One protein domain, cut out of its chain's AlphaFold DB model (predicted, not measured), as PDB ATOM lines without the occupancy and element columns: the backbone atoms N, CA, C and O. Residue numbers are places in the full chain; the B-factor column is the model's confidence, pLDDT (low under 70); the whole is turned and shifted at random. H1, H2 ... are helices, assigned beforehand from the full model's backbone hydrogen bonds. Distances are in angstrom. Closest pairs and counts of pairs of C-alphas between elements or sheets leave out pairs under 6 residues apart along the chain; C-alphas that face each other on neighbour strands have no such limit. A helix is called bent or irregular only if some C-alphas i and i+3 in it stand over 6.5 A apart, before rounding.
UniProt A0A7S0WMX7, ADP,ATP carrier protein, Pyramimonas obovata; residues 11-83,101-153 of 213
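AT A GLANCE: This is residues 11 to 83 and 101 to 153 of the 213 residues of the protein "ADP,ATP carrier protein" of Pyramimonas obovata (UniProt A0A7S0WMX7). Three long helices, H2, H1 and H4, lie side by side in a row with H1 in the middle, each running the opposite way to the one next to it. The shorter H3 folds back from the beginning of H4 through a tight link and makes a second, more splayed helical hairpin, on the far side of H4 from H1. The printed part has 126 residues with four named helices, in the order H1, H2, H3, H4 along the chain, and no named strand; its class is all helix, with 110 residues in the named helices. The whole is loose, with a radius of gyration of the C-alphas of 18.4 A, and elongated, with spans of 59 by 30 by 20 A.

IN THESE COORDINATES: The printed part begins at Gly 11, and H1 follows as residues 12 to 39, 42.1 A from first to last C-alpha. Its first C-alpha, that of Trp 12, is at (194.390, 208.896, 150.910). H1 has a kink of 31 degrees near residue 19; it is neither bent nor irregular, but only just: C-alphas 16 and 19 are 6.5 A apart. H2, residues 42 to 78, is the longest helix, with 37 residues and 51.8 A; its first C-alpha, that of Ala 42, is at (152.027, 190.136, 154.415). H2 has a kink of 35 degrees near residue 72 and is only just irregular, with C-alphas 69 and 72 at 6.52 A from each other. H3 is residues 101 to 116, 22.3 A long. H4, residues 121 to 149, is 42.3 A long and ends with C-alpha 149 at (201.812, 204.406, 159.559). H4 is irregular, with C-alphas 123 and 126 at 7.1 A from each other, and has a kink of 26 degrees near residue 128.

HOW THE PARTS SIT: H1 and H2 form a helical hairpin across a tight link of 2 residues. They touch, with 25 pairs of C-alphas within 8 A, and their closest C-alphas are those of Leu 37 and Ala 45, 5.4 A apart. Their lines stand at a shallow tilt of 4 degrees, and they run opposite ways. H1 also touches H4, where the closest C-alphas are those of Ala 13 and Ala 147, 5.9 A apart. These two run opposite ways at a shallow tilt of 13 degrees, with their centres 10.5 A apart. H2 and H4 are apart. H3 and H4 form a second helical hairpin, across a tight link of 4 residues. They only just touch, with 3 pairs of C-alphas within 8 A, and do so with residues 113 to 114 of H3 and 121 to 124 of H4 alone. Their closest C-alphas are those of Met 113 and Phe 124, 6.7 A apart. They run opposite ways at a shallow tilt of 33 degrees, only just short of steep. H3 is apart from H1 and from H2. In H3 every O i to N i+4 pair is within hydrogen-bond range; in H1 20 of 24 are, in H2 26 of 33 and in H4 22 of 25.

THE WHOLE: The two C-alphas farthest apart are those of Asp 43 and Thr 153, 61.3 A from each other, while the first and last printed C-alphas, of Gly 11 and Thr 153, are 15.7 A apart. Residues 84 to 100 are cut out, and C-alphas 83 and 101 are 27.9 A apart across the cut, in the link from H2 to H3. Of the links that are printed whole, none is long. The mean pLDDT of the printed part is 75.4, and 35 residues are under 70: residues 11 to 17, 62 to 83 and 148 to 153.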
ATOM      1  N   GLY A  11     192.023 213.178 151.652       53.69
ATOM      2  CA  GLY A  11     193.302 212.486 151.764       53.69
ATOM      3  C   GLY A  11     193.167 210.993 151.438       53.69
ATOM      4  O   GLY A  11     192.065 210.440 151.419       53.69
ATOM      5  N   TRP A  12     194.297 210.325 151.234       60.91
ATOM      6  CA  TRP A  12     194.390 208.896 150.910       60.91
ATOM      7  C   TRP A  12     193.527 207.974 151.808       60.91
ATOM      8  O   TRP A  12     192.964 206.981 151.353       60.91
ATOM      9  N   ALA A  13     193.311 208.348 153.072       60.78
ATOM     10  CA  ALA A  13     192.429 207.620 153.985       60.78
ATOM     11  C   ALA A  13     190.937 207.656 153.584       60.78
ATOM     12  O   ALA A  13     190.206 206.701 153.841       60.78
ATOM     13  N   PHE A  14     190.461 208.733 152.950       63.56
ATOM     14  CA  PHE A  14     189.061 208.870 152.536       63.56
ATOM     15  C   PHE A  14     188.741 208.015 151.307       63.56
ATOM     16  O   PHE A  14     187.690 207.377 151.272       63.56
ATOM     17  N   SER A  15     189.646 207.941 150.325       62.06
ATOM     18  CA  SER A  15     189.466 207.055 149.164       62.06
ATOM     19  C   SER A  15     189.460 205.580 149.592       62.06
ATOM     20  O   SER A  15     188.599 204.814 149.150       62.06
ATOM     21  N   ALA A  16     190.326 205.201 150.538       68.44
ATOM     22  CA  ALA A  16     190.341 203.866 151.136       68.44
ATOM     23  C   ALA A  16     189.087 203.569 151.988       68.44
ATOM     24  O   ALA A  16     188.548 202.460 151.936       68.44
ATOM     25  N   ALA A  17     188.578 204.554 152.738       67.69
ATOM     26  CA  ALA A  17     187.381 204.415 153.572       67.69
ATOM     27  C   ALA A  17     186.060 204.474 152.783       67.69
ATOM     28  O   ALA A  17     185.021 204.050 153.290       67.69
ATOM     29  N   LEU A  18     186.066 204.935 151.531       71.62
ATOM     30  CA  LEU A  18     184.844 205.032 150.735       71.62
ATOM     31  C   LEU A  18     184.208 203.664 150.457       71.62
ATOM     32  O   LEU A  18     182.986 203.532 150.487       71.62
ATOM     33  N   THR A  19     185.032 202.631 150.236       74.12
ATOM     34  CA  THR A  19     184.549 201.258 150.004       74.12
ATOM     35  C   THR A  19     183.718 200.740 151.192       74.12
ATOM     36  O   THR A  19     182.565 200.357 150.977       74.12
ATOM     37  N   PRO A  20     184.224 200.741 152.444       79.44
ATOM     38  CA  PRO A  20     183.423 200.309 153.588       79.44
ATOM     39  C   PRO A  20     182.241 201.240 153.891       79.44
ATOM     40  O   PRO A  20     181.225 200.762 154.385       79.44
ATOM     41  N   VAL A  21     182.319 202.539 153.576       78.12
ATOM     42  CA  VAL A  21     181.191 203.474 153.756       78.12
ATOM     43  C   VAL A  21     180.045 203.166 152.790       78.12
ATOM     44  O   VAL A  21     178.895 203.105 153.221       78.12
ATOM     45  N   ALA A  22     180.335 202.909 151.513       74.50
ATOM     46  CA  ALA A  22     179.316 202.514 150.540       74.50
ATOM     47  C   ALA A  22     178.632 201.196 150.947       74.50
ATOM     48  O   ALA A  22     177.404 201.094 150.921       74.50
ATOM     49  N   LEU A  23     179.420 200.223 151.428       80.38
ATOM     50  CA  LEU A  23     178.896 198.978 151.994       80.38
ATOM     51  C   LEU A  23     178.029 199.226 153.233       80.38
ATOM     52  O   LEU A  23     176.981 198.603 153.366       80.38
ATOM     53  N   LEU A  24     178.426 200.140 154.120       84.12
ATOM     54  CA  LEU A  24     177.658 200.473 155.320       84.12
ATOM     55  C   LEU A  24     176.300 201.089 154.976       84.12
ATOM     56  O   LEU A  24     175.303 200.737 155.602       84.12
ATOM     57  N   VAL A  25     176.245 201.969 153.974       81.62
ATOM     58  CA  VAL A  25     174.987 202.568 153.511       81.62
ATOM     59  C   VAL A  25     174.091 201.506 152.875       81.62
ATOM     60  O   VAL A  25     172.945 201.351 153.294       81.62
ATOM     61  N   GLY A  26     174.610 200.725 151.922       81.00
ATOM     62  CA  GLY A  26     173.830 199.684 151.244       81.00
ATOM     63  C   GLY A  26     173.347 198.584 152.194       81.00
ATOM     64  O   GLY A  26     172.161 198.254 152.224       81.00
ATOM     65  N   GLY A  27     174.247 198.061 153.028       82.31
ATOM     66  CA  GLY A  27     173.924 197.053 154.037       82.31
ATOM     67  C   GLY A  27     173.002 197.590 155.130       82.31
ATOM     68  O   GLY A  27     172.084 196.892 155.546       82.31
ATOM     69  N   GLY A  28     173.184 198.843 155.556       85.62
ATOM     70  CA  GLY A  28     172.313 199.496 156.534       85.62
ATOM     71  C   GLY A  28     170.870 199.612 156.046       85.62
ATOM     72  O   GLY A  28     169.954 199.232 156.772       85.62
ATOM     73  N   VAL A  29     170.666 200.053 154.799       84.62
ATOM     74  CA  VAL A  29     169.333 200.108 154.172       84.62
ATOM     75  C   VAL A  29     168.723 198.709 154.062       84.62
ATOM     76  O   VAL A  29     167.555 198.525 154.400       84.62
ATOM     77  N   PHE A  30     169.516 197.710 153.661       84.88
ATOM     78  CA  PHE A  30     169.059 196.326 153.557       84.88
ATOM     79  C   PHE A  30     168.622 195.747 154.910       84.88
ATOM     80  O   PHE A  30     167.501 195.261 155.027       84.88
ATOM     81  N   PHE A  31     169.462 195.825 155.946       86.50
ATOM     82  CA  PHE A  31     169.130 195.278 157.265       86.50
ATOM     83  C   PHE A  31     167.983 196.039 157.939       86.50
ATOM     84  O   PHE A  31     167.132 195.410 158.568       86.50
ATOM     85  N   ALA A  32     167.907 197.364 157.772       85.69
ATOM     86  CA  ALA A  32     166.784 198.158 158.267       85.69
ATOM     87  C   ALA A  32     165.464 197.755 157.589       85.69
ATOM     88  O   ALA A  32     164.462 197.540 158.273       85.69
ATOM     89  N   GLY A  33     165.477 197.581 156.263       84.31
ATOM     90  CA  GLY A  33     164.329 197.071 155.515       84.31
ATOM     91  C   GLY A  33     163.952 195.650 155.934       84.31
ATOM     92  O   GLY A  33     162.785 195.383 156.198       84.31
ATOM     93  N   ALA A  34     164.939 194.762 156.082       83.94
ATOM     94  CA  ALA A  34     164.731 193.367 156.460       83.94
ATOM     95  C   ALA A  34     164.086 193.211 157.847       83.94
ATOM     96  O   ALA A  34     163.199 192.379 158.022       83.94
ATOM     97  N   ILE A  35     164.491 194.030 158.822       84.56
ATOM     98  CA  ILE A  35     163.874 194.062 160.157       84.56
ATOM     99  C   ILE A  35     162.469 194.685 160.088       84.56
ATOM    100  O   ILE A  35     161.546 194.195 160.738       84.56
ATOM    101  N   GLY A  36     162.287 195.731 159.275       83.19
ATOM    102  CA  GLY A  36     161.001 196.408 159.078       83.19
ATOM    103  C   GLY A  36     159.906 195.511 158.491       83.19
ATOM    104  O   GLY A  36     158.740 195.665 158.848       83.19
ATOM    105  N   LEU A  37     160.272 194.529 157.660       83.19
ATOM    106  CA  LEU A  37     159.335 193.554 157.083       83.19
ATOM    107  C   LEU A  37     158.547 192.769 158.137       83.19
ATOM    108  O   LEU A  37     157.396 192.426 157.888       83.19
ATOM    109  N   GLY A  38     159.135 192.517 159.311       79.69
ATOM    110  CA  GLY A  38     158.464 191.797 160.398       79.69
ATOM    111  C   GLY A  38     157.277 192.550 161.012       79.69
ATOM    112  O   GLY A  38     156.466 191.939 161.702       79.69
ATOM    113  N   TYR A  39     157.159 193.857 160.755       83.44
ATOM    114  CA  TYR A  39     156.097 194.718 161.287       83.44
ATOM    115  C   TYR A  39     155.012 195.057 160.254       83.44
ATOM    116  O   TYR A  39     154.024 195.707 160.596       83.44
ATOM    117  N   LEU A  40     155.187 194.651 158.992       85.00
ATOM    118  CA  LEU A  40     154.263 194.962 157.901       85.00
ATOM    119  C   LEU A  40     153.268 193.814 157.656       85.00
ATOM    120  O   LEU A  40     153.610 192.647 157.851       85.00
ATOM    121  N   PRO A  41     152.044 194.116 157.180       85.88
ATOM    122  CA  PRO A  41     151.118 193.086 156.716       85.88
ATOM    123  C   PRO A  41     151.704 192.341 155.504       85.88
ATOM    124  O   PRO A  41     152.417 192.934 154.692       85.88
ATOM    125  N   ALA A  42     151.386 191.050 155.370       81.50
ATOM    126  CA  ALA A  42     152.027 190.136 154.415       81.50
ATOM    127  C   ALA A  42     152.007 190.627 152.952       81.50
ATOM    128  O   ALA A  42     153.020 190.530 152.255       81.50
ATOM    129  N   ASP A  43     150.896 191.221 152.510       82.50
ATOM    130  CA  ASP A  43     150.755 191.735 151.142       82.50
ATOM    131  C   ASP A  43     151.737 192.879 150.860       82.50
ATOM    132  O   ASP A  43     152.398 192.907 149.821       82.50
ATOM    133  N   LEU A  44     151.914 193.784 151.827       83.44
ATOM    134  CA  LEU A  44     152.848 194.901 151.709       83.44
ATOM    135  C   LEU A  44     154.301 194.444 151.891       83.44
ATOM    136  O   LEU A  44     155.194 194.948 151.212       83.44
ATOM    137  N   ALA A  45     154.543 193.458 152.759       83.31
ATOM    138  CA  ALA A  45     155.870 192.892 152.985       83.31
ATOM    139  C   ALA A  45     156.460 192.272 151.704       83.31
ATOM    140  O   ALA A  45     157.647 192.444 151.429       83.31
ATOM    141  N   SER A  46     155.637 191.612 150.884       81.31
ATOM    142  CA  SER A  46     156.086 191.019 149.617       81.31
ATOM    143  C   SER A  46     156.553 192.071 148.594       81.31
ATOM    144  O   SER A  46     157.626 191.932 148.006       81.31
ATOM    145  N   LEU A  47     155.810 193.174 148.450       85.19
ATOM    146  CA  LEU A  47     156.174 194.311 147.596       85.19
ATOM    147  C   LEU A  47     157.448 195.010 148.084       85.19
ATOM    148  O   LEU A  47     158.342 195.316 147.292       85.19
ATOM    149  N   VAL A  48     157.550 195.231 149.398       84.06
ATOM    150  CA  VAL A  48     158.724 195.860 150.015       84.06
ATOM    151  C   VAL A  48     159.962 194.977 149.862       84.06
ATOM    152  O   VAL A  48     161.033 195.509 149.585       84.06
ATOM    153  N   LEU A  49     159.833 193.649 149.950       85.19
ATOM    154  CA  LEU A  49     160.934 192.711 149.698       85.19
ATOM    155  C   LEU A  49     161.518 192.870 148.294       85.19
ATOM    156  O   LEU A  49     162.732 193.003 148.148       85.19
ATOM    157  N   VAL A  50     160.666 192.886 147.265       85.38
ATOM    158  CA  VAL A  50     161.112 193.023 145.870       85.38
ATOM    159  C   VAL A  50     161.794 194.375 145.652       85.38
ATOM    160  O   VAL A  50     162.877 194.433 145.068       85.38
ATOM    161  N   GLY A  51     161.211 195.456 146.182       84.94
ATOM    162  CA  GLY A  51     161.807 196.791 146.123       84.94
ATOM    163  C   GLY A  51     163.153 196.876 146.847       84.94
ATOM    164  O   GLY A  51     164.097 197.466 146.327       84.94
ATOM    165  N   LEU A  52     163.271 196.235 148.013       85.69
ATOM    166  CA  LEU A  52     164.497 196.205 148.810       85.69
ATOM    167  C   LEU A  52     165.621 195.444 148.100       85.69
ATOM    168  O   LEU A  52     166.759 195.908 148.087       85.69
ATOM    169  N   VAL A  53     165.308 194.304 147.476       84.00
ATOM    170  CA  VAL A  53     166.281 193.528 146.692       84.00
ATOM    171  C   VAL A  53     166.716 194.298 145.444       84.00
ATOM    172  O   VAL A  53     167.912 194.368 145.167       84.00
ATOM    173  N   ALA A  54     165.785 194.936 144.728       84.25
ATOM    174  CA  ALA A  54     166.105 195.749 143.552       84.25
ATOM    175  C   ALA A  54     166.969 196.972 143.908       84.25
ATOM    176  O   ALA A  54     167.981 197.236 143.256       84.25
ATOM    177  N   ALA A  55     166.621 197.687 144.981       80.94
ATOM    178  CA  ALA A  55     167.406 198.810 145.487       80.94
ATOM    179  C   ALA A  55     168.789 198.361 145.989       80.94
ATOM    180  O   ALA A  55     169.788 199.030 145.729       80.94
ATOM    181  N   GLY A  56     168.863 197.204 146.657       80.88
ATOM    182  CA  GLY A  56     170.116 196.591 147.089       80.88
ATOM    183  C   GLY A  56     171.020 196.228 145.911       80.88
ATOM    184  O   GLY A  56     172.199 196.578 145.912       80.88
ATOM    185  N   ALA A  57     170.466 195.606 144.867       78.75
ATOM    186  CA  ALA A  57     171.193 195.296 143.639       78.75
ATOM    187  C   ALA A  57     171.734 196.569 142.967       78.75
ATOM    188  O   ALA A  57     172.917 196.631 142.627       78.75
ATOM    189  N   LEU A  58     170.910 197.618 142.861       78.75
ATOM    190  CA  LEU A  58     171.327 198.909 142.309       78.75
ATOM    191  C   LEU A  58     172.448 199.556 143.139       78.75
ATOM    192  O   LEU A  58     173.430 200.047 142.585       78.75
ATOM    193  N   CYS A  59     172.341 199.514 144.470       76.12
ATOM    194  CA  CYS A  59     173.356 200.040 145.381       76.12
ATOM    195  C   CYS A  59     174.685 199.271 145.274       76.12
ATOM    196  O   CYS A  59     175.760 199.878 145.293       76.12
ATOM    197  N   CYS A  60     174.631 197.950 145.092       75.31
ATOM    198  CA  CYS A  60     175.811 197.117 144.858       75.31
ATOM    199  C   CYS A  60     176.524 197.483 143.550       75.31
ATOM    200  O   CYS A  60     177.750 197.624 143.541       75.31
ATOM    201  N   VAL A  61     175.776 197.684 142.461       76.56
ATOM    202  CA  VAL A  61     176.337 198.117 141.170       76.56
ATOM    203  C   VAL A  61     176.944 199.517 141.287       76.56
ATOM    204  O   VAL A  61     178.086 199.726 140.881       76.56
ATOM    205  N   ALA A  62     176.241 200.453 141.931       68.75
ATOM    206  CA  ALA A  62     176.749 201.800 142.180       68.75
ATOM    207  C   ALA A  62     178.032 201.792 143.034       68.75
ATOM    208  O   ALA A  62     178.977 202.521 142.741       68.75
ATOM    209  N   SER A  63     178.113 200.924 144.047       65.75
ATOM    210  CA  SER A  63     179.302 200.775 144.898       65.75
ATOM    211  C   SER A  63     180.507 200.244 144.117       65.75
ATOM    212  O   SER A  63     181.627 200.713 144.323       65.75
ATOM    213  N   ARG A  64     180.290 199.302 143.188       63.47
ATOM    214  CA  ARG A  64     181.336 198.836 142.264       63.47
ATOM    215  C   ARG A  64     181.781 199.964 141.334       63.47
ATOM    216  O   ARG A  64     182.975 200.228 141.253       63.47
ATOM    217  N   ALA A  65     180.843 200.687 140.725       63.28
ATOM    218  CA  ALA A  65     181.149 201.813 139.841       63.28
ATOM    219  C   ALA A  65     181.961 202.916 140.548       63.28
ATOM    220  O   ALA A  65     182.950 203.402 140.004       63.28
ATOM    221  N   LEU A  66     181.606 203.257 141.793       58.66
ATOM    222  CA  LEU A  66     182.352 204.222 142.609       58.66
ATOM    223  C   LEU A  66     183.753 203.716 142.964       58.66
ATOM    224  O   LEU A  66     184.711 204.484 142.886       58.66
ATOM    225  N   LYS A  67     183.892 202.425 143.305       58.16
ATOM    226  CA  LYS A  67     185.194 201.805 143.581       58.16
ATOM    227  C   LYS A  67     186.110 201.918 142.361       58.16
ATOM    228  O   LYS A  67     187.218 202.412 142.496       58.16
ATOM    229  N   PHE A  68     185.646 201.553 141.169       52.69
ATOM    230  CA  PHE A  68     186.477 201.601 139.959       52.69
ATOM    231  C   PHE A  68     186.727 203.022 139.441       52.69
ATOM    232  O   PHE A  68     187.811 203.305 138.935       52.69
ATOM    233  N   SER A  69     185.774 203.940 139.626       55.94
ATOM    234  CA  SER A  69     185.938 205.339 139.216       55.94
ATOM    235  C   SER A  69     186.907 206.123 140.108       55.94
ATOM    236  O   SER A  69     187.437 207.138 139.661       55.94
ATOM    237  N   LEU A  70     187.125 205.687 141.355       52.59
ATOM    238  CA  LEU A  70     187.981 206.381 142.324       52.59
ATOM    239  C   LEU A  70     189.284 205.638 142.647       52.59
ATOM    240  O   LEU A  70     190.188 206.251 143.210       52.59
ATOM    241  N   PHE A  71     189.422 204.364 142.261       47.72
ATOM    242  CA  PHE A  71     190.677 203.620 142.414       47.72
ATOM    243  C   PHE A  71     191.766 204.050 141.420       47.72
ATOM    244  O   PHE A  71     192.922 204.113 141.822       47.72
ATOM    245  N   LYS A  72     191.431 204.424 140.171       49.91
ATOM    246  CA  LYS A  72     192.444 204.854 139.180       49.91
ATOM    247  C   LYS A  72     193.275 206.071 139.636       49.91
ATOM    248  O   LYS A  72     194.493 206.015 139.531       49.91
ATOM    249  N   PRO A  73     192.677 207.122 140.224       47.94
ATOM    250  CA  PRO A  73     193.447 208.250 140.758       47.94
ATOM    251  C   PRO A  73     194.193 207.950 142.071       47.94
ATOM    252  O   PRO A  73     195.157 208.633 142.396       47.94
ATOM    253  N   ALA A  74     193.744 206.960 142.854       48.78
ATOM    254  CA  ALA A  74     194.382 206.588 144.122       48.78
ATOM    255  C   ALA A  74     195.614 205.688 143.921       48.78
ATOM    256  O   ALA A  74     196.510 205.686 144.763       48.78
ATOM    257  N   GLU A  75     195.666 204.939 142.817       45.72
ATOM    258  CA  GLU A  75     196.779 204.047 142.486       45.72
ATOM    259  C   GLU A  75     198.001 204.822 141.963       45.72
ATOM    260  O   GLU A  75     199.106 204.598 142.454       45.72
ATOM    261  N   GLU A  76     197.815 205.817 141.084       49.16
ATOM    262  CA  GLU A  76     198.918 206.664 140.583       49.16
ATOM    263  C   GLU A  76     199.578 207.520 141.681       49.16
ATOM    264  O   GLU A  76     200.763 207.831 141.594       49.16
ATOM    265  N   MET A  77     198.846 207.846 142.754       50.78
ATOM    266  CA  MET A  77     199.358 208.658 143.868       50.78
ATOM    267  C   MET A  77     200.169 207.848 144.898       50.78
ATOM    268  O   MET A  77     200.993 208.416 145.605       50.78
ATOM    269  N   VAL A  78     199.949 206.529 144.991       45.72
ATOM    270  CA  VAL A  78     200.683 205.621 145.903       45.72
ATOM    271  C   VAL A  78     201.897 204.997 145.213       45.72
ATOM    272  O   VAL A  78     202.904 204.725 145.864       45.72
ATOM    273  N   TYR A  79     201.832 204.796 143.893       42.91
ATOM    274  CA  TYR A  79     202.889 204.136 143.119       42.91
ATOM    275  C   TYR A  79     204.201 204.946 143.037       42.91
ATOM    276  O   TYR A  79     205.244 204.389 142.702       42.91
ATOM    277  N   ILE A  80     204.169 206.238 143.388       54.03
ATOM    278  CA  ILE A  80     205.346 207.122 143.456       54.03
ATOM    279  C   ILE A  80     206.145 206.954 144.765       54.03
ATOM    280  O   ILE A  80     207.331 207.271 144.781       54.03
ATOM    281  N   SER A  81     205.562 206.404 145.839       42.09
ATOM    282  CA  SER A  81     206.158 206.481 147.188       42.09
ATOM    283  C   SER A  81     206.620 205.155 147.804       42.09
ATOM    284  O   SER A  81     206.919 205.144 148.995       42.09
ATOM    285  N   LEU A  82     206.676 204.023 147.083       48.91
ATOM    286  CA  LEU A  82     206.911 202.742 147.766       48.91
ATOM    287  C   LEU A  82     207.825 201.753 147.014       48.91
ATOM    288  O   LEU A  82     207.552 201.338 145.887       48.91
ATOM    289  N   ASP A  83     208.919 201.379 147.686       51.41
ATOM    290  CA  ASP A  83     209.952 200.443 147.234       51.41
ATOM    291  C   ASP A  83     209.386 199.040 146.910       51.41
ATOM    292  O   ASP A  83     208.422 198.560 147.519       51.41
ATOM    293  N   MET A 101     189.408 182.866 151.847       84.12
ATOM    294  CA  MET A 101     189.130 182.914 153.285       84.12
ATOM    295  C   MET A 101     187.839 183.677 153.575       84.12
ATOM    296  O   MET A 101     187.054 183.230 154.405       84.12
ATOM    297  N   GLY A 102     187.560 184.772 152.860       81.56
ATOM    298  CA  GLY A 102     186.308 185.514 153.023       81.56
ATOM    299  C   GLY A 102     185.067 184.657 152.743       81.56
ATOM    300  O   GLY A 102     184.138 184.632 153.552       81.56
ATOM    301  N   LYS A 103     185.072 183.896 151.638       82.62
ATOM    302  CA  LYS A 103     183.971 182.983 151.280       82.62
ATOM    303  C   LYS A 103     183.814 181.855 152.303       82.62
ATOM    304  O   LYS A 103     182.694 181.568 152.729       82.62
ATOM    305  N   ALA A 104     184.926 181.255 152.734       91.12
ATOM    306  CA  ALA A 104     184.919 180.173 153.714       91.12
ATOM    307  C   ALA A 104     184.425 180.637 155.096       91.12
ATOM    308  O   ALA A 104     183.575 179.979 155.693       91.12
ATOM    309  N   ILE A 105     184.895 181.791 155.585       89.12
ATOM    310  CA  ILE A 105     184.481 182.361 156.877       89.12
ATOM    311  C   ILE A 105     182.994 182.713 156.854       89.12
ATOM    312  O   ILE A 105     182.286 182.398 157.807       89.12
ATOM    313  N   ALA A 106     182.502 183.318 155.768       86.31
ATOM    314  CA  ALA A 106     181.088 183.659 155.640       86.31
ATOM    315  C   ALA A 106     180.192 182.409 155.623       86.31
ATOM    316  O   ALA A 106     179.199 182.359 156.349       86.31
ATOM    317  N   SER A 107     180.568 181.379 154.857       88.62
ATOM    318  CA  SER A 107     179.833 180.108 154.816       88.62
ATOM    319  C   SER A 107     179.851 179.398 156.168       88.62
ATOM    320  O   SER A 107     178.796 178.998 156.655       88.62
ATOM    321  N   CYS A 108     181.016 179.309 156.813       89.94
ATOM    322  CA  CYS A 108     181.156 178.717 158.140       89.94
ATOM    323  C   CYS A 108     180.291 179.453 159.170       89.94
ATOM    324  O   CYS A 108     179.509 178.823 159.883       89.94
ATOM    325  N   LEU A 109     180.357 180.788 159.190       87.62
ATOM    326  CA  LEU A 109     179.539 181.618 160.070       87.62
ATOM    327  C   LEU A 109     178.048 181.355 159.845       87.62
ATOM    328  O   LEU A 109     177.313 181.163 160.809       87.62
ATOM    329  N   GLN A 110     177.604 181.292 158.590       86.94
ATOM    330  CA  GLN A 110     176.202 181.055 158.255       86.94
ATOM    331  C   GLN A 110     175.742 179.640 158.630       86.94
ATOM    332  O   GLN A 110     174.636 179.482 159.142       86.94
ATOM    333  N   GLN A 111     176.593 178.626 158.455       89.75
ATOM    334  CA  GLN A 111     176.308 177.242 158.839       89.75
ATOM    335  C   GLN A 111     176.151 177.103 160.362       89.75
ATOM    336  O   GLN A 111     175.169 176.533 160.837       89.75
ATOM    337  N   VAL A 112     177.093 177.667 161.128       87.75
ATOM    338  CA  VAL A 112     177.064 177.672 162.601       87.75
ATOM    339  C   VAL A 112     175.810 178.383 163.098       87.75
ATOM    340  O   VAL A 112     175.091 177.876 163.958       87.75
ATOM    341  N   MET A 113     175.514 179.535 162.507       82.19
ATOM    342  CA  MET A 113     174.352 180.339 162.848       82.19
ATOM    343  C   MET A 113     173.029 179.605 162.569       82.19
ATOM    344  O   MET A 113     172.109 179.657 163.386       82.19
ATOM    345  N   LEU A 114     172.941 178.878 161.450       84.75
ATOM    346  CA  LEU A 114     171.765 178.085 161.083       84.75
ATOM    347  C   LEU A 114     171.496 176.957 162.094       84.75
ATOM    348  O   LEU A 114     170.342 176.731 162.467       84.75
ATOM    349  N   LEU A 115     172.557 176.287 162.561       85.81
ATOM    350  CA  LEU A 115     172.478 175.247 163.592       85.81
ATOM    351  C   LEU A 115     171.992 175.807 164.936       85.81
ATOM    352  O   LEU A 115     171.129 175.205 165.571       85.81
ATOM    353  N   VAL A 116     172.507 176.967 165.356       82.44
ATOM    354  CA  VAL A 116     172.145 177.587 166.644       82.44
ATOM    355  C   VAL A 116     170.713 178.140 166.636       82.44
ATOM    356  O   VAL A 116     170.006 178.026 167.634       82.44
ATOM    357  N   CYS A 117     170.246 178.697 165.513       79.56
ATOM    358  CA  CYS A 117     168.898 179.271 165.381       79.56
ATOM    359  C   CYS A 117     167.804 178.263 164.980       79.56
ATOM    360  O   CYS A 117     166.712 178.675 164.577       79.56
ATOM    361  N   GLY A 118     168.073 176.954 165.054       78.06
ATOM    362  CA  GLY A 118     167.072 175.916 164.786       78.06
ATOM    363  C   GLY A 118     166.506 175.947 163.360       78.06
ATOM    364  O   GLY A 118     165.341 175.621 163.155       78.06
ATOM    365  N   GLY A 119     167.298 176.396 162.378       73.69
ATOM    366  CA  GLY A 119     166.907 176.414 160.963       73.69
ATOM    367  C   GLY A 119     165.985 177.561 160.526       73.69
ATOM    368  O   GLY A 119     165.597 177.613 159.361       73.69
ATOM    369  N   SER A 120     165.632 178.499 161.411       77.81
ATOM    370  CA  SER A 120     164.755 179.622 161.049       77.81
ATOM    371  C   SER A 120     165.511 180.784 160.405       77.81
ATOM    372  O   SER A 120     166.345 181.422 161.049       77.81
ATOM    373  N   LEU A 121     165.144 181.131 159.164       72.06
ATOM    374  CA  LEU A 121     165.829 182.176 158.396       72.06
ATOM    375  C   LEU A 121     165.657 183.597 158.964       72.06
ATOM    376  O   LEU A 121     166.553 184.421 158.852       72.06
ATOM    377  N   PHE A 122     164.531 183.900 159.607       74.19
ATOM    378  CA  PHE A 122     164.294 185.242 160.153       74.19
ATOM    379  C   PHE A 122     165.036 185.509 161.468       74.19
ATOM    380  O   PHE A 122     165.398 186.649 161.748       74.19
ATOM    381  N   ASN A 123     165.313 184.468 162.258       77.94
ATOM    382  CA  ASN A 123     165.930 184.621 163.579       77.94
ATOM    383  C   ASN A 123     167.409 185.020 163.511       77.94
ATOM    384  O   ASN A 123     167.921 185.649 164.434       77.94
ATOM    385  N   PHE A 124     168.100 184.688 162.416       82.94
ATOM    386  CA  PHE A 124     169.538 184.922 162.312       82.94
ATOM    387  C   PHE A 124     169.922 186.242 161.607       82.94
ATOM    388  O   PHE A 124     171.054 186.704 161.764       82.94
ATOM    389  N   ILE A 125     168.976 186.910 160.922       85.19
ATOM    390  CA  ILE A 125     169.152 188.239 160.293       85.19
ATOM    391  C   ILE A 125     169.745 189.295 161.249       85.19
ATOM    392  O   ILE A 125     170.727 189.936 160.862       85.19
ATOM    393  N   PRO A 126     169.228 189.507 162.482       84.38
ATOM    394  CA  PRO A 126     169.771 190.536 163.375       84.38
ATOM    395  C   PRO A 126     171.213 190.244 163.807       84.38
ATOM    396  O   PRO A 126     172.010 191.165 163.974       84.38
ATOM    397  N   VAL A 127     171.587 188.973 163.943       85.88
ATOM    398  CA  VAL A 127     172.958 188.596 164.307       85.88
ATOM    399  C   VAL A 127     173.911 188.769 163.125       85.88
ATOM    400  O   VAL A 127     175.027 189.252 163.320       85.88
ATOM    401  N   LEU A 128     173.460 188.491 161.893       85.75
ATOM    402  CA  LEU A 128     174.211 188.853 160.684       85.75
ATOM    403  C   LEU A 128     174.446 190.356 160.593       85.75
ATOM    404  O   LEU A 128     175.556 190.769 160.266       85.75
ATOM    405  N   ALA A 129     173.430 191.165 160.901       88.06
ATOM    406  CA  ALA A 129     173.565 192.617 160.905       88.06
ATOM    407  C   ALA A 129     174.661 193.057 161.889       88.06
ATOM    408  O   ALA A 129     175.561 193.809 161.518       88.06
ATOM    409  N   ILE A 130     174.647 192.533 163.119       89.19
ATOM    410  CA  ILE A 130     175.667 192.839 164.137       89.19
ATOM    411  C   ILE A 130     177.069 192.440 163.654       89.19
ATOM    412  O   ILE A 130     177.998 193.249 163.733       89.19
ATOM    413  N   ALA A 131     177.228 191.225 163.120       88.69
ATOM    414  CA  ALA A 131     178.504 190.751 162.587       88.69
ATOM    415  C   ALA A 131     179.001 191.627 161.421       88.69
ATOM    416  O   ALA A 131     180.175 191.999 161.376       88.69
ATOM    417  N   PHE A 132     178.103 192.023 160.518       88.06
ATOM    418  CA  PHE A 132     178.395 192.914 159.397       88.06
ATOM    419  C   PHE A 132     178.907 194.282 159.863       88.06
ATOM    420  O   PHE A 132     179.981 194.721 159.442       88.06
ATOM    421  N   PHE A 133     178.199 194.934 160.790       89.56
ATOM    422  CA  PHE A 133     178.643 196.212 161.348       89.56
ATOM    423  C   PHE A 133     179.982 196.079 162.084       89.56
ATOM    424  O   PHE A 133     180.824 196.976 161.990       89.56
ATOM    425  N   PHE A 134     180.227 194.961 162.772       91.81
ATOM    426  CA  PHE A 134     181.505 194.705 163.436       91.81
ATOM    427  C   PHE A 134     182.672 194.629 162.441       91.81
ATOM    428  O   PHE A 134     183.692 195.294 162.642       91.81
ATOM    429  N   VAL A 135     182.511 193.881 161.345       88.56
ATOM    430  CA  VAL A 135     183.530 193.763 160.290       88.56
ATOM    431  C   VAL A 135     183.818 195.121 159.652       88.56
ATOM    432  O   VAL A 135     184.985 195.487 159.501       88.56
ATOM    433  N   ILE A 136     182.786 195.921 159.358       87.81
ATOM    434  CA  ILE A 136     182.981 197.268 158.803       87.81
ATOM    435  C   ILE A 136     183.763 198.162 159.767       87.81
ATOM    436  O   ILE A 136     184.690 198.855 159.348       87.81
ATOM    437  N   ARG A 137     183.452 198.129 161.068       87.69
ATOM    438  CA  ARG A 137     184.208 198.901 162.066       87.69
ATOM    439  C   ARG A 137     185.679 198.494 162.111       87.69
ATOM    440  O   ARG A 137     186.543 199.364 162.208       87.69
ATOM    441  N   LYS A 138     185.968 197.192 162.028       89.56
ATOM    442  CA  LYS A 138     187.347 196.685 161.967       89.56
ATOM    443  C   LYS A 138     188.064 197.144 160.701       89.56
ATOM    444  O   LYS A 138     189.212 197.565 160.796       89.56
ATOM    445  N   TRP A 139     187.381 197.155 159.559       86.31
ATOM    446  CA  TRP A 139     187.938 197.665 158.308       86.31
ATOM    447  C   TRP A 139     188.274 199.156 158.407       86.31
ATOM    448  O   TRP A 139     189.407 199.551 158.148       86.31
ATOM    449  N   ILE A 140     187.330 199.980 158.859       83.50
ATOM    450  CA  ILE A 140     187.554 201.422 159.018       83.50
ATOM    451  C   ILE A 140     188.743 201.683 159.958       83.50
ATOM    452  O   ILE A 140     189.614 202.488 159.639       83.50
ATOM    453  N   SER A 141     188.827 200.962 161.081       84.25
ATOM    454  CA  SER A 141     189.974 201.055 161.992       84.25
ATOM    455  C   SER A 141     191.290 200.697 161.300       84.25
ATOM    456  O   SER A 141     192.270 201.408 161.491       84.25
ATOM    457  N   ALA A 142     191.317 199.635 160.491       82.69
ATOM    458  CA  ALA A 142     192.514 199.221 159.764       82.69
ATOM    459  C   ALA A 142     192.973 200.284 158.753       82.69
ATOM    460  O   ALA A 142     194.170 200.542 158.649       82.69
ATOM    461  N   VAL A 143     192.034 200.948 158.066       78.44
ATOM    462  CA  VAL A 143     192.346 202.062 157.152       78.44
ATOM    463  C   VAL A 143     193.015 203.211 157.903       78.44
ATOM    464  O   VAL A 143     194.043 203.714 157.457       78.44
ATOM    465  N   TYR A 144     192.484 203.600 159.065       79.25
ATOM    466  CA  TYR A 144     193.081 204.672 159.866       79.25
ATOM    467  C   TYR A 144     194.433 204.285 160.468       79.25
ATOM    468  O   TYR A 144     195.344 205.110 160.491       79.25
ATOM    469  N   THR A 145     194.598 203.036 160.908       78.88
ATOM    470  CA  THR A 145     195.898 202.530 161.362       78.88
ATOM    471  C   THR A 145     196.926 202.602 160.236       78.88
ATOM    472  O   THR A 145     198.024 203.108 160.449       78.88
ATOM    473  N   LEU A 146     196.565 202.187 159.021       74.12
ATOM    474  CA  LEU A 146     197.475 202.249 157.880       74.12
ATOM    475  C   LEU A 146     197.804 203.699 157.487       74.12
ATOM    476  O   LEU A 146     198.961 204.008 157.221       74.12
ATOM    477  N   ALA A 147     196.821 204.602 157.559       72.56
ATOM    478  CA  ALA A 147     197.026 206.032 157.329       72.56
ATOM    479  C   ALA A 147     197.980 206.661 158.352       72.56
ATOM    480  O   ALA A 147     198.755 207.542 157.999       72.56
ATOM    481  N   SER A 148     197.953 206.194 159.604       66.44
ATOM    482  CA  SER A 148     198.879 206.670 160.638       66.44
ATOM    483  C   SER A 148     200.315 206.177 160.436       66.44
ATOM    484  O   SER A 148     201.248 206.893 160.777       66.44
ATOM    485  N   ILE A 149     200.491 204.986 159.853       69.62
ATOM    486  CA  ILE A 149     201.812 204.406 159.559       69.62
ATOM    487  C   ILE A 149     202.460 205.097 158.347       69.62
ATOM    488  O   ILE A 149     203.678 205.205 158.296       69.62
ATOM    489  N   HIS A 150     201.656 205.573 157.391       62.31
ATOM    490  CA  HIS A 150     202.109 206.242 156.162       62.31
ATOM    491  C   HIS A 150     202.073 207.779 156.224       62.31
ATOM    492  O   HIS A 150     202.209 208.427 155.190       62.31
ATOM    493  N   ALA A 151     201.864 208.389 157.395       56.69
ATOM    494  CA  ALA A 151     201.954 209.842 157.513       56.69
ATOM    495  C   ALA A 151     203.398 210.278 157.172       56.69
ATOM    496  O   ALA A 151     204.316 209.884 157.895       56.69
ATOM    497  N   PRO A 152     203.623 211.029 156.077       50.25
ATOM    498  CA  PRO A 152     204.968 211.309 155.600       50.25
ATOM    499  C   PRO A 152     205.715 212.208 156.585       50.25
ATOM    500  O   PRO A 152     205.153 213.149 157.152       50.25
ATOM    501  N   THR A 153     207.005 211.938 156.759       45.59
ATOM    502  CA  THR A 153     207.956 212.877 157.357       45.59
ATOM    503  C   THR A 153     207.949 214.174 156.529       45.59
ATOM    504  O   THR A 153     207.951 214.098 155.300       45.59
TER     505      THR A 153